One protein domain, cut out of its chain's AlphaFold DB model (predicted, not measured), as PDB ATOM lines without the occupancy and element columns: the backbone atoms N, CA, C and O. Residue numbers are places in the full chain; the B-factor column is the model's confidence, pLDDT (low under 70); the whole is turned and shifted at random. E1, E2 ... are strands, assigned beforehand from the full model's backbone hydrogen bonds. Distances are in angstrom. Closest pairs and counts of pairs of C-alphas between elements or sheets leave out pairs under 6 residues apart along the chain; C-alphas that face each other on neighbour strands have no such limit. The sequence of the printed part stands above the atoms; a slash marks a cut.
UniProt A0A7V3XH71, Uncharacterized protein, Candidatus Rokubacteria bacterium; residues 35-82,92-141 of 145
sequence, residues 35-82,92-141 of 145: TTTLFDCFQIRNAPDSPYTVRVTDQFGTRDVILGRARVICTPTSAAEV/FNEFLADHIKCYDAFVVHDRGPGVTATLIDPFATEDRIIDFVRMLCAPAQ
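Overview. This is residues 35 to 82 and 92 to 141 of the 145 residues of an uncharacterized protein of Candidatus Rokubacteria bacterium (UniProt A0A7V3XH71). One strongly twisted sheet is built along a long bent strand, E8, with E1 and then E4 on one side of it and E6 and E7 on its other side, beside different stretches. Away from this sheet reaches a separate two-stranded hairpin, E2 and E3, whose tip, residues 57 to 62, sticks out. The printed part has 98 residues with eight named strands, E1 to E8 in order along the chain, and no named helix: all strand. The five-stranded sheet is branched, with antiparallel neighbours throughout, and E2 and E3 are antiparallel too. The whole is only just loose, close to compact, with a radius of gyration of the C-alphas of 15.4 A, and only just flat, spanning 41 by 35 by 19 A.

Along the chain. Find C-alpha 39 at (88.616, 78.766, 54.258); from there E1 runs through residues 39 to 45, 18.8 A. Read on to E2, residues 53 to 58, 16.0 A, and E3, residues 61 to 66, 16.3 A. E4 covers residues 72 to 76, 13.4 A, and E5 residues 80 to 82, 7.0 A. Past the cut, E6 takes residues 99 to 104, 16.8 A, and E7 residues 115 to 120, 15.5 A. Look for C-alpha 125 at (76.032, 95.226, 60.804), where E8 begins; it bends by 105 degrees at residue 128 and ends with C-alpha 140 at (86.583, 73.437, 43.505), 29.8 A from its first.

Arrangement. Start at E1, which has E4 on one side, antiparallel at 152 degrees, with N 40 and O 75 2.9 A apart. On the other side of E1 is E8, antiparallel at 147 degrees; look at N 41 and O 135, 2.8 A apart. The pairing of E8 is staggered: E7 is beside its residues 125 to 130, E1 beside 129 to 137 and E6 beside 135 to 140. E7 and E8 form a hairpin, with N 119 and O 126 2.8 A apart. For E6 and E8, find N 101 and O 138, 2.8 A apart. The hairpin of E2 and E3, antiparallel at 156 degrees, has N 54 and O 65 2.8 A apart, and both strands are apart from E1 and E4. E5 pairs with no named strand.

Size, cuts and confidence. The two C-alphas farthest apart are those of Thr 62 and His 109, 42.3 A. Residues 83 to 91 are not printed, and C-alphas 82 and 92 are 15.5 A apart across this cut. Of the links that are printed whole, none is long. The mean pLDDT of the printed part is 92.1; look for values under 70 at residues 109 to 112.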
ATOM      1  N   THR A  35      98.726  74.253  48.381       89.44
ATOM      2  CA  THR A  35      99.167  75.502  47.730       89.44
ATOM      3  C   THR A  35      98.027  76.468  47.422       89.44
ATOM      4  O   THR A  35      98.281  77.595  47.011       89.44
ATOM      5  N   THR A  36      96.782  76.048  47.638       90.81
ATOM      6  CA  THR A  36      95.590  76.869  47.427       90.81
ATOM      7  C   THR A  36      95.025  77.392  48.748       90.81
ATOM      8  O   THR A  36      95.198  76.777  49.803       90.81
ATOM      9  N   THR A  37      94.313  78.516  48.693       94.00
ATOM     10  CA  THR A  37      93.680  79.118  49.870       94.00
ATOM     11  C   THR A  37      92.448  78.319  50.283       94.00
ATOM     12  O   THR A  37      91.442  78.297  49.572       94.00
ATOM     13  N   LEU A  38      92.515  77.691  51.455       95.56
ATOM     14  CA  LEU A  38      91.343  77.134  52.130       95.56
ATOM     15  C   LEU A  38      90.615  78.213  52.938       95.56
ATOM     16  O   LEU A  38      91.139  79.308  53.146       95.56
ATOM     17  N   PHE A  39      89.405  77.900  53.392       96.75
ATOM     18  CA  PHE A  39      88.616  78.766  54.258       96.75
ATOM     19  C   PHE A  39      88.121  78.004  55.483       96.75
ATOM     20  O   PHE A  39      87.379  77.027  55.356       96.75
ATOM     21  N   ASP A  40      88.458  78.513  56.661       93.88
ATOM     22  CA  ASP A  40      87.888  78.064  57.923       93.88
ATOM     23  C   ASP A  40      86.545  78.761  58.140       93.88
ATOM     24  O   ASP A  40      86.465  79.987  58.217       93.88
ATOM     25  N   CYS A  41      85.472  77.978  58.220       95.69
ATOM     26  CA  CYS A  41      84.119  78.477  58.419       95.69
ATOM     27  C   CYS A  41      83.646  78.193  59.838       95.69
ATOM     28  O   CYS A  41      83.356  77.052  60.209       95.69
ATOM     29  N   PHE A  42      83.521  79.253  60.625       94.06
ATOM     30  CA  PHE A  42      83.180  79.202  62.038       94.06
ATOM     31  C   PHE A  42      81.688  79.383  62.265       94.06
ATOM     32  O   PHE A  42      81.036  80.156  61.568       94.06
ATOM     33  N   GLN A  43      81.146  78.713  63.279       94.25
ATOM     34  CA  GLN A  43      79.751  78.863  63.678       94.25
ATOM     35  C   GLN A  43      79.477  80.264  64.253       94.25
ATOM     36  O   GLN A  43      80.132  80.697  65.199       94.25
ATOM     37  N   ILE A  44      78.428  80.917  63.748       94.88
ATOM     38  CA  ILE A  44      77.839  82.130  64.329       94.88
ATOM     39  C   ILE A  44      76.738  81.709  65.308       94.88
ATOM     40  O   ILE A  44      75.841  80.933  64.954       94.88
ATOM     41  N   ARG A  45      76.782  82.202  66.550       92.81
ATOM     42  CA  ARG A  45      75.739  81.930  67.555       92.81
ATOM     43  C   ARG A  45      74.725  83.064  67.661       92.81
ATOM     44  O   ARG A  45      75.078  84.236  67.595       92.81
ATOM     45  N   ASN A  46      73.471  82.676  67.909       90.44
ATOM     46  CA  ASN A  46      72.356  83.566  68.250       90.44
ATOM     47  C   ASN A  46      72.084  84.693  67.236       90.44
ATOM     48  O   ASN A  46      71.603  85.756  67.620       90.44
ATOM     49  N   ALA A  47      72.365  84.465  65.950       92.62
ATOM     50  CA  ALA A  47      71.942  85.386  64.900       92.62
ATOM     51  C   ALA A  47      70.404  85.375  64.756       92.62
ATOM     52  O   ALA A  47      69.801  84.291  64.802       92.62
ATOM     53  N   PRO A  48      69.766  86.548  64.588       92.62
ATOM     54  CA  PRO A  48      68.347  86.643  64.273       92.62
ATOM     55  C   PRO A  48      68.078  86.135  62.851       92.62
ATOM     56  O   PRO A  48      68.991  86.036  62.030       92.62
ATOM     57  N   ASP A  49      66.820  85.816  62.555       94.38
ATOM     58  CA  ASP A  49      66.424  85.535  61.177       94.38
ATOM     59  C   ASP A  49      66.471  86.812  60.334       94.38
ATOM     60  O   ASP A  49      66.087  87.896  60.782       94.38
ATOM     61  N   SER A  50      66.965  86.671  59.108       95.44
ATOM     62  CA  SER A  50      67.025  87.764  58.149       95.44
ATOM     63  C   SER A  50      65.631  88.041  57.569       95.44
ATOM     64  O   SER A  50      64.902  87.104  57.248       95.44
ATOM     65  N   PRO A  51      65.221  89.310  57.407       95.81
ATOM     66  CA  PRO A  51      63.927  89.640  56.812       95.81
ATOM     67  C   PRO A  51      63.956  89.638  55.273       95.81
ATOM     68  O   PRO A  51      62.938  89.909  54.638       95.81
ATOM     69  N   TYR A  52      65.118  89.408  54.653       97.25
ATOM     70  CA  TYR A  52      65.304  89.624  53.221       97.25
ATOM     71  C   TYR A  52      64.911  88.408  52.377       97.25
ATOM     72  O   TYR A  52      65.174  87.258  52.722       97.25
ATOM     73  N   THR A  53      64.332  88.684  51.208       97.94
ATOM     74  CA  THR A  53      64.178  87.720  50.112       97.94
ATOM     75  C   THR A  53      65.028  88.186  48.938       97.94
ATOM     76  O   THR A  53      64.940  89.348  48.540       97.94
ATOM     77  N   VAL A  54      65.856  87.299  48.392       97.38
ATOM     78  CA  VAL A  54      66.814  87.614  47.325       97.38
ATOM     79  C   VAL A  54      66.566  86.761  46.085       97.38
ATOM     80  O   VAL A  54      66.362  85.553  46.176       97.38
ATOM     81  N   ARG A  55      66.610  87.392  44.912       98.19
ATOM     82  CA  ARG A  55      66.598  86.719  43.607       98.19
ATOM     83  C   ARG A  55      68.022  86.274  43.291       98.19
ATOM     84  O   ARG A  55      68.889  87.129  43.124       98.19
ATOM     85  N   VAL A  56      68.261  84.973  43.182       97.69
ATOM     86  CA  VAL A  56      69.572  84.425  42.803       97.69
ATOM     87  C   VAL A  56      69.488  83.748  41.443       97.69
ATOM     88  O   VAL A  56      68.501  83.078  41.137       97.69
ATOM     89  N   THR A  57      70.533  83.918  40.638       97.25
ATOM     90  CA  THR A  57      70.727  83.211  39.370       97.25
ATOM     91  C   THR A  57      72.075  82.516  39.434       97.25
ATOM     92  O   THR A  57      73.093  83.171  39.641       97.25
ATOM     93  N   ASP A  58      72.071  81.201  39.256       92.69
ATOM     94  CA  ASP A  58      73.276  80.389  39.128       92.69
ATOM     95  C   ASP A  58      73.143  79.433  37.933       92.69
ATOM     96  O   ASP A  58      72.183  79.495  37.160       92.69
ATOM     97  N   GLN A  59      74.118  78.544  37.755       90.44
ATOM     98  CA  GLN A  59      74.135  77.583  36.647       90.44
ATOM     99  C   GLN A  59      72.971  76.570  36.662       90.44
ATOM    100  O   GLN A  59      72.821  75.810  35.710       90.44
ATOM    101  N   PHE A  60      72.183  76.514  37.740       91.19
ATOM    102  CA  PHE A  60      71.003  75.658  37.868       91.19
ATOM    103  C   PHE A  60      69.696  76.437  37.649       91.19
ATOM    104  O   PHE A  60      68.616  75.851  37.716       91.19
ATOM    105  N   GLY A  61      69.778  77.743  37.366       95.31
ATOM    106  CA  GLY A  61      68.650  78.604  37.021       95.31
ATOM    107  C   GLY A  61      68.434  79.762  37.997       95.31
ATOM    108  O   GLY A  61      69.295  80.106  38.808       95.31
ATOM    109  N   THR A  62      67.252  80.376  37.906       98.44
ATOM    110  CA  THR A  62      66.849  81.526  38.729       98.44
ATOM    111  C   THR A  62      65.796  81.122  39.755       98.44
ATOM    112  O   THR A  62      64.827  80.444  39.415       98.44
ATOM    113  N   ARG A  63      65.958  81.564  41.006       98.25
ATOM    114  CA  ARG A  63      65.005  81.325  42.105       98.25
ATOM    115  C   ARG A  63      65.012  82.468  43.120       98.25
ATOM    116  O   ARG A  63      66.029  83.138  43.289       98.25
ATOM    117  N   ASP A  64      63.896  82.654  43.814       98.25
ATOM    118  CA  ASP A  64      63.825  83.525  44.991       98.25
ATOM    119  C   ASP A  64      64.183  82.718  46.251       98.25
ATOM    120  O   ASP A  64      63.739  81.581  46.426       98.25
ATOM    121  N   VAL A  65      65.004  83.296  47.129       97.31
ATOM    122  CA  VAL A  65      65.490  82.682  48.371       97.31
ATOM    123  C   VAL A  65      65.145  83.588  49.543       97.31
ATOM    124  O   VAL A  65      65.576  84.738  49.590       97.31
ATOM    125  N   ILE A  66      64.396  83.062  50.510       97.19
ATOM    126  CA  ILE A  66      64.152  83.736  51.789       97.19
ATOM    127  C   ILE A  66      65.363  83.472  52.682       97.19
ATOM    128  O   ILE A  66      65.697  82.315  52.953       97.19
ATOM    129  N   LEU A  67      66.042  84.531  53.116       96.12
ATOM    130  CA  LEU A  67      67.205  84.404  53.986       96.12
ATOM    131  C   LEU A  67      66.748  84.038  55.401       96.12
ATOM    132  O   LEU A  67      65.912  84.707  55.991       96.12
ATOM    133  N   GLY A  68      67.310  82.966  55.957       95.12
ATOM    134  CA  GLY A  68      67.180  82.661  57.382       95.12
ATOM    135  C   GLY A  68      68.275  83.346  58.199       95.12
ATOM    136  O   GLY A  68      68.991  84.219  57.712       95.12
ATOM    137  N   ARG A  69      68.455  82.920  59.447       94.69
ATOM    138  CA  ARG A  69      69.596  83.359  60.265       94.69
ATOM    139  C   ARG A  69      70.964  82.981  59.696       94.69
ATOM    140  O   ARG A  69      71.170  81.845  59.253       94.69
ATOM    141  N   ALA A  70      71.920  83.899  59.830       95.25
ATOM    142  CA  ALA A  70      73.326  83.658  59.533       95.25
ATOM    143  C   ALA A  70      73.879  82.521  60.413       95.25
ATOM    144  O   ALA A  70      73.611  82.443  61.615       95.25
ATOM    145  N   ARG A  71      74.611  81.582  59.802       94.75
ATOM    146  CA  ARG A  71      75.073  80.357  60.482       94.75
ATOM    147  C   ARG A  71      76.571  80.244  60.598       94.75
ATOM    148  O   ARG A  71      77.031  79.692  61.593       94.75
ATOM    149  N   VAL A  72      77.296  80.702  59.588       95.31
ATOM    150  CA  VAL A  72      78.744  80.568  59.520       95.31
ATOM    151  C   VAL A  72      79.373  81.814  58.923       95.31
ATOM    152  O   VAL A  72      78.752  82.475  58.093       95.31
ATOM    153  N   ILE A  73      80.602  82.096  59.336       95.12
ATOM    154  CA  ILE A  73      81.488  83.080  58.714       95.12
ATOM    155  C   ILE A  73      82.766  82.361  58.296       95.12
ATOM    156  O   ILE A  73      83.342  81.626  59.094       95.12
ATOM    157  N   CYS A  74      83.176  82.544  57.044       95.75
ATOM    158  CA  CYS A  74      84.343  81.885  56.469       95.75
ATOM    159  C   CYS A  74      85.504  82.868  56.330       95.75
ATOM    160  O   CYS A  74      85.325  83.959  55.790       95.75
ATOM    161  N   THR A  75      86.689  82.473  56.787       93.88
ATOM    162  CA  THR A  75      87.914  83.278  56.710       93.88
ATOM    163  C   THR A  75      89.011  82.516  55.974       93.88
ATOM    164  O   THR A  75      89.136  81.314  56.209       93.88
ATOM    165  N   PRO A  76      89.829  83.173  55.132       95.88
ATOM    166  CA  PRO A  76      90.972  82.527  54.497       95.88
ATOM    167  C   PRO A  76      91.920  81.909  55.529       95.88
ATOM    168  O   PRO A  76      92.316  82.571  56.490       95.88
ATOM    169  N   THR A  77      92.314  80.663  55.304       93.56
ATOM    170  CA  THR A  77      93.355  79.982  56.072       93.56
ATOM    171  C   THR A  77      94.727  80.454  55.581       93.56
ATOM    172  O   THR A  77      94.964  80.557  54.379       93.56
ATOM    173  N   SER A  78      95.650  80.745  56.501       90.25
ATOM    174  CA  SER A  78      96.986  81.262  56.163       90.25
ATOM    175  C   SER A  78      97.951  80.195  55.639       90.25
ATOM    176  O   SER A  78      98.840  80.513  54.850       90.25
ATOM    177  N   ALA A  79      97.799  78.947  56.082       89.69
ATOM    178  CA  ALA A  79      98.563  77.792  55.624       89.69
ATOM    179  C   ALA A  79      97.806  76.500  55.950       89.69
ATOM    180  O   ALA A  79      97.144  76.414  56.984       89.69
ATOM    181  N   ALA A  80      97.943  75.481  55.103       91.31
ATOM    182  CA  ALA A  80      97.386  74.160  55.363       91.31
ATOM    183  C   ALA A  80      98.338  73.055  54.886       91.31
ATOM    184  O   ALA A  80      99.006  73.180  53.860       91.31
ATOM    185  N   GLU A  81      98.386  71.962  55.643       92.75
ATOM    186  CA  GLU A  81      99.222  70.793  55.374       92.75
ATOM    187  C   GLU A  81      98.406  69.518  55.607       92.75
ATOM    188  O   GLU A  81      97.695  69.381  56.606       92.75
ATOM    189  N   VAL A  82      98.516  68.562  54.689       91.38
ATOM    190  CA  VAL A  82      97.956  67.223  54.859       91.38
ATOM    191  C   VAL A  82      98.835  66.446  55.830       91.38
ATOM    192  O   VAL A  82      99.839  65.880  55.430       91.38
ATOM    193  N   PHE A  92      93.775  69.181  40.053       90.19
ATOM    194  CA  PHE A  92      93.213  70.459  40.471       90.19
ATOM    195  C   PHE A  92      94.043  71.636  39.944       90.19
ATOM    196  O   PHE A  92      95.243  71.736  40.182       90.19
ATOM    197  N   ASN A  93      93.370  72.581  39.288       89.25
ATOM    198  CA  ASN A  93      93.944  73.852  38.857       89.25
ATOM    199  C   ASN A  93      93.219  75.016  39.558       89.25
ATOM    200  O   ASN A  93      92.078  75.364  39.246       89.25
ATOM    201  N   GLU A  94      93.908  75.648  40.499       87.94
ATOM    202  CA  GLU A  94      93.399  76.777  41.284       87.94
ATOM    203  C   GLU A  94      92.894  77.960  40.442       87.94
ATOM    204  O   GLU A  94      91.974  78.652  40.867       87.94
ATOM    205  N   PHE A  95      93.412  78.151  39.226       89.06
ATOM    206  CA  PHE A  95      92.992  79.229  38.325       89.06
ATOM    207  C   PHE A  95      91.663  78.961  37.611       89.06
ATOM    208  O   PHE A  95      91.075  79.890  37.063       89.06
ATOM    209  N   LEU A  96      91.193  77.711  37.591       91.50
ATOM    210  CA  LEU A  96      89.899  77.344  37.004       91.50
ATOM    211  C   LEU A  96      88.834  77.070  38.073       91.50
ATOM    212  O   LEU A  96      87.732  76.646  37.736       91.50
ATOM    213  N   ALA A  97      89.157  77.250  39.356       92.06
ATOM    214  CA  ALA A  97      88.204  77.015  40.427       92.06
ATOM    215  C   ALA A  97      87.076  78.057  40.400       92.06
ATOM    216  O   ALA A  97      87.313  79.259  40.506       92.06
ATOM    217  N   ASP A  98      85.845  77.575  40.286       92.31
ATOM    218  CA  ASP A  98      84.627  78.375  40.139       92.31
ATOM    219  C   ASP A  98      83.547  78.017  41.176       92.31
ATOM    220  O   ASP A  98      82.489  78.643  41.232       92.31
ATOM    221  N   HIS A  99      83.820  77.034  42.037       93.25
ATOM    222  CA  HIS A  99      82.946  76.595  43.121       93.25
ATOM    223  C   HIS A  99      83.705  76.535  44.447       93.25
ATOM    224  O   HIS A  99      84.934  76.556  44.500       93.25
ATOM    225  N   ILE A 100      82.954  76.399  45.538       95.12
ATOM    226  CA  ILE A 100      83.493  76.101  46.864       95.12
ATOM    227  C   ILE A 100      82.898  74.776  47.331       95.12
ATOM    228  O   ILE A 100      81.680  74.586  47.311       95.12
ATOM    229  N   LYS A 101      83.760  73.859  47.773       95.75
ATOM    230  CA  LYS A 101      83.372  72.593  48.394       95.75
ATOM    231  C   LYS A 101      83.741  72.618  49.871       95.75
ATOM    232  O   LYS A 101      84.899  72.824  50.212       95.75
ATOM    233  N   CYS A 102      82.760  72.376  50.731       97.31
ATOM    234  CA  CYS A 102      82.924  72.404  52.180       97.31
ATOM    235  C   CYS A 102      82.849  70.999  52.777       97.31
ATOM    236  O   CYS A 102      82.015  70.188  52.374       97.31
ATOM    237  N   TYR A 103      83.719  70.738  53.742       96.19
ATOM    238  CA  TYR A 103      83.798  69.504  54.510       96.19
ATOM    239  C   TYR A 103      83.449  69.807  55.962       96.19
ATOM    240  O   TYR A 103      83.859  70.848  56.478       96.19
ATOM    241  N   ASP A 104      82.733  68.900  56.627       95.19
ATOM    242  CA  ASP A 104      82.568  68.988  58.077       95.19
ATOM    243  C   ASP A 104      83.945  68.936  58.742       95.19
ATOM    244  O   ASP A 104      84.763  68.056  58.457       95.19
ATOM    245  N   ALA A 105      84.198  69.902  59.619       91.62
ATOM    246  CA  ALA A 105      85.457  70.022  60.331       91.62
ATOM    247  C   ALA A 105      85.252  69.689  61.808       91.62
ATOM    248  O   ALA A 105      84.329  70.179  62.459       91.62
ATOM    249  N   PHE A 106      86.151  68.864  62.340       86.00
ATOM    250  CA  PHE A 106      86.173  68.491  63.747       86.00
ATOM    251  C   PHE A 106      87.560  68.784  64.293       86.00
ATOM    252  O   PHE A 106      88.531  68.116  63.936       86.00
ATOM    253  N   VAL A 107      87.660  69.786  65.160       79.44
ATOM    254  CA  VAL A 107      88.929  70.126  65.797       79.44
ATOM    255  C   VAL A 107      89.042  69.346  67.101       79.44
ATOM    256  O   VAL A 107      88.236  69.498  68.022       79.44
ATOM    257  N   VAL A 108      90.032  68.460  67.178       72.12
ATOM    258  CA  VAL A 108      90.268  67.651  68.375       72.12
ATOM    259  C   VAL A 108      90.881  68.555  69.452       72.12
ATOM    260  O   VAL A 108      91.996  69.035  69.284       72.12
ATOM    261  N   HIS A 109      90.163  68.751  70.565       66.81
ATOM    262  CA  HIS A 109      90.538  69.589  71.724       66.81
ATOM    263  C   HIS A 109      90.441  71.117  71.566       66.81
ATOM    264  O   HIS A 109      91.014  71.830  72.389       66.81
ATOM    265  N   ASP A 110      89.671  71.640  70.610       65.69
ATOM    266  CA  ASP A 110      89.452  73.088  70.499       65.69
ATOM    267  C   ASP A 110      87.991  73.469  70.781       65.69
ATOM    268  O   ASP A 110      87.057  72.796  70.343       65.69
ATOM    269  N   ARG A 111      87.793  74.549  71.543       64.25
ATOM    270  CA  ARG A 111      86.473  75.158  71.782       64.25
ATOM    271  C   ARG A 111      86.145  76.237  70.745       64.25
ATOM    272  O   ARG A 111      85.046  76.782  70.788       64.25
ATOM    273  N   GLY A 112      87.063  76.507  69.817       67.69
ATOM    274  CA  GLY A 112      86.983  77.632  68.904       67.69
ATOM    275  C   GLY A 112      87.375  78.949  69.574       67.69
ATOM    276  O   GLY A 112      87.471  79.013  70.804       67.69
ATOM    277  N   PRO A 113      87.586  80.023  68.793       73.69
ATOM    278  CA  PRO A 113      87.927  81.340  69.322       73.69
ATOM    279  C   PRO A 113      86.936  81.858  70.376       73.69
ATOM    280  O   PRO A 113      87.351  82.559  71.297       73.69
ATOM    281  N   GLY A 114      85.642  81.528  70.274       82.69
ATOM    282  CA  GLY A 114      84.625  81.955  71.246       82.69
ATOM    283  C   GLY A 114      84.523  83.478  71.398       82.69
ATOM    284  O   GLY A 114      84.087  83.968  72.441       82.69
ATOM    285  N   VAL A 115      84.954  84.226  70.380       88.50
ATOM    286  CA  VAL A 115      85.098  85.683  70.417       88.50
ATOM    287  C   VAL A 115      83.829  86.371  69.944       88.50
ATOM    288  O   VAL A 115      83.148  85.892  69.038       88.50
ATOM    289  N   THR A 116      83.535  87.533  70.519       93.31
ATOM    290  CA  THR A 116      82.563  88.461  69.937       93.31
ATOM    291  C   THR A 116      83.260  89.295  68.870       93.31
ATOM    292  O   THR A 116      84.281  89.920  69.153       93.31
ATOM    293  N   ALA A 117      82.705  89.319  67.661       93.19
ATOM    294  CA  ALA A 117      83.203  90.117  66.550       93.19
ATOM    295  C   ALA A 117      82.062  90.903  65.898       93.19
ATOM    296  O   ALA A 117      80.945  90.397  65.779       93.19
ATOM    297  N   THR A 118      82.369  92.119  65.447       95.94
ATOM    298  CA  THR A 118      81.478  92.900  64.588       95.94
ATOM    299  C   THR A 118      81.553  92.345  63.171       95.94
ATOM    300  O   THR A 118      82.597  92.405  62.522       95.94
ATOM    301  N   LEU A 119      80.442  91.793  62.698       94.69
ATOM    302  CA  LEU A 119      80.256  91.313  61.338       94.69
ATOM    303  C   LEU A 119      79.523  92.383  60.532       94.69
ATOM    304  O   LEU A 119      78.544  92.963  61.003       94.69
ATOM    305  N   ILE A 120      80.014  92.647  59.324       95.31
ATOM    306  CA  ILE A 120      79.418  93.595  58.384       95.31
ATOM    307  C   ILE A 120      79.257  92.872  57.055       95.31
ATOM    308  O   ILE A 120      80.243  92.421  56.471       95.31
ATOM    309  N   ASP A 121      78.022  92.776  56.581       94.50
ATOM    310  CA  ASP A 121      77.681  92.220  55.278       94.50
ATOM    311  C   ASP A 121      76.656  93.128  54.558       94.50
ATOM    312  O   ASP A 121      76.251  94.161  55.099       94.50
ATOM    313  N   PRO A 122      76.243  92.815  53.314       95.81
ATOM    314  CA  PRO A 122      75.281  93.639  52.576       95.81
ATOM    315  C   PRO A 122      73.890  93.780  53.218       95.81
ATOM    316  O   PRO A 122      73.099  94.609  52.768       95.81
ATOM    317  N   PHE A 123      73.563  92.963  54.218       94.81
ATOM    318  CA  PHE A 123      72.252  92.874  54.851       94.81
ATOM    319  C   PHE A 123      72.246  93.420  56.283       94.81
ATOM    320  O   PHE A 123      71.199  93.880  56.739       94.81
ATOM    321  N   ALA A 124      73.371  93.374  57.001       93.31
ATOM    322  CA  ALA A 124      73.443  93.819  58.390       93.31
ATOM    323  C   ALA A 124      74.853  94.225  58.853       93.31
ATOM    324  O   ALA A 124      75.875  93.775  58.337       93.31
ATOM    325  N   THR A 125      74.874  95.027  59.923       96.00
ATOM    326  CA  THR A 125      76.032  95.226  60.804       96.00
ATOM    327  C   THR A 125      75.651  94.728  62.193       96.00
ATOM    328  O   THR A 125      74.683  95.223  62.776       96.00
ATOM    329  N   GLU A 126      76.378  93.750  62.730       94.62
ATOM    330  CA  GLU A 126      76.009  93.090  63.983       94.62
ATOM    331  C   GLU A 126      77.197  92.526  64.773       94.62
ATOM    332  O   GLU A 126      78.120  91.953  64.207       94.62
ATOM    333  N   ASP A 127      77.135  92.604  66.105       95.56
ATOM    334  CA  ASP A 127      78.087  91.915  66.981       95.56
ATOM    335  C   ASP A 127      77.620  90.484  67.256       95.56
ATOM    336  O   ASP A 127      76.521  90.263  67.784       95.56
ATOM    337  N   ARG A 128      78.442  89.490  66.915       95.12
ATOM    338  CA  ARG A 128      78.099  88.071  67.072       95.12
ATOM    339  C   ARG A 128      79.238  87.266  67.659       95.12
ATOM    340  O   ARG A 128      80.408  87.591  67.492       95.12
ATOM    341  N   ILE A 129      78.868  86.178  68.334       92.94
ATOM    342  CA  ILE A 129      79.851  85.238  68.860       92.94
ATOM    343  C   ILE A 129      80.223  84.240  67.766       92.94
ATOM    344  O   ILE A 129      79.358  83.509  67.273       92.94
ATOM    345  N   ILE A 130      81.513  84.212  67.446       92.50
ATOM    346  CA  ILE A 130      82.160  83.247  66.568       92.50
ATOM    347  C   ILE A 130      82.716  82.133  67.450       92.50
ATOM    348  O   ILE A 130      83.569  82.373  68.302       92.50
ATOM    349  N   ASP A 131      82.180  80.931  67.282       89.12
ATOM    350  CA  ASP A 131      82.468  79.792  68.148       89.12
ATOM    351  C   ASP A 131      83.559  78.905  67.537       89.12
ATOM    352  O   ASP A 131      84.670  79.379  67.345       89.12
ATOM    353  N   PHE A 132      83.267  77.652  67.194       88.44
ATOM    354  CA  PHE A 132      84.222  76.696  66.628       88.44
ATOM    355  C   PHE A 132      84.150  76.604  65.100       88.44
ATOM    356  O   PHE A 132      83.132  76.949  64.488       88.44
ATOM    357  N   VAL A 133      85.234  76.106  64.493       90.25
ATOM    358  CA  VAL A 133      85.270  75.745  63.069       90.25
ATOM    359  C   VAL A 133      84.252  74.637  62.836       90.25
ATOM    360  O   VAL A 133      84.355  73.556  63.409       90.25
ATOM    361  N   ARG A 134      83.255  74.920  62.003       92.50
ATOM    362  CA  ARG A 134      82.211  73.971  61.623       92.50
ATOM    363  C   ARG A 134      82.504  73.319  60.281       92.50
ATOM    364  O   ARG A 134      82.178  72.152  60.090       92.50
ATOM    365  N   MET A 135      83.089  74.076  59.357       95.56
ATOM    366  CA  MET A 135      83.449  73.571  58.039       95.56
ATOM    367  C   MET A 135      84.836  74.050  57.642       95.56
ATOM    368  O   MET A 135      85.222  75.170  57.967       95.56
ATOM    369  N   LEU A 136      85.535  73.209  56.892       95.56
ATOM    370  CA  LEU A 136      86.712  73.586  56.123       95.56
ATOM    371  C   LEU A 136      86.314  73.577  54.653       95.56
ATOM    372  O   LEU A 136      85.851  72.557  54.140       95.56
ATOM    373  N   CYS A 137      86.455  74.708  53.978       97.69
ATOM    374  CA  CYS A 137      86.054  74.855  52.589       97.69
ATOM    375  C   CYS A 137      87.271  75.033  51.683       97.69
ATOM    376  O   CYS A 137      88.219  75.736  52.020       97.69
ATOM    377  N   ALA A 138      87.226  74.395  50.519       95.69
ATOM    378  CA  ALA A 138      88.255  74.457  49.495       95.69
ATOM    379  C   ALA A 138      87.654  74.956  48.174       95.69
ATOM    380  O   ALA A 138      86.493  74.638  47.878       95.69
ATOM    381  N   PRO A 139      88.424  75.691  47.357       95.06
ATOM    382  CA  PRO A 139      88.046  75.948  45.978       95.06
ATOM    383  C   PRO A 139      87.869  74.626  45.223       95.06
ATOM    384  O   PRO A 139      88.553  73.634  45.481       95.06
ATOM    385  N   ALA A 140      86.923  74.604  44.297       93.88
ATOM    386  CA  ALA A 140      86.583  73.437  43.505       93.88
ATOM    387  C   ALA A 140      86.297  73.845  42.064       93.88
ATOM    388  O   ALA A 140      85.795  74.934  41.795       93.88
ATOM    389  N   GLN A 141      86.606  72.938  41.147       91.62
ATOM    390  CA  GLN A 141      86.226  73.047  39.749       91.62
ATOM    391  C   GLN A 141      85.016  72.169  39.499       91.62
ATOM    392  O   GLN A 141      84.943  71.044  40.009       91.62
TER     393      GLN A 141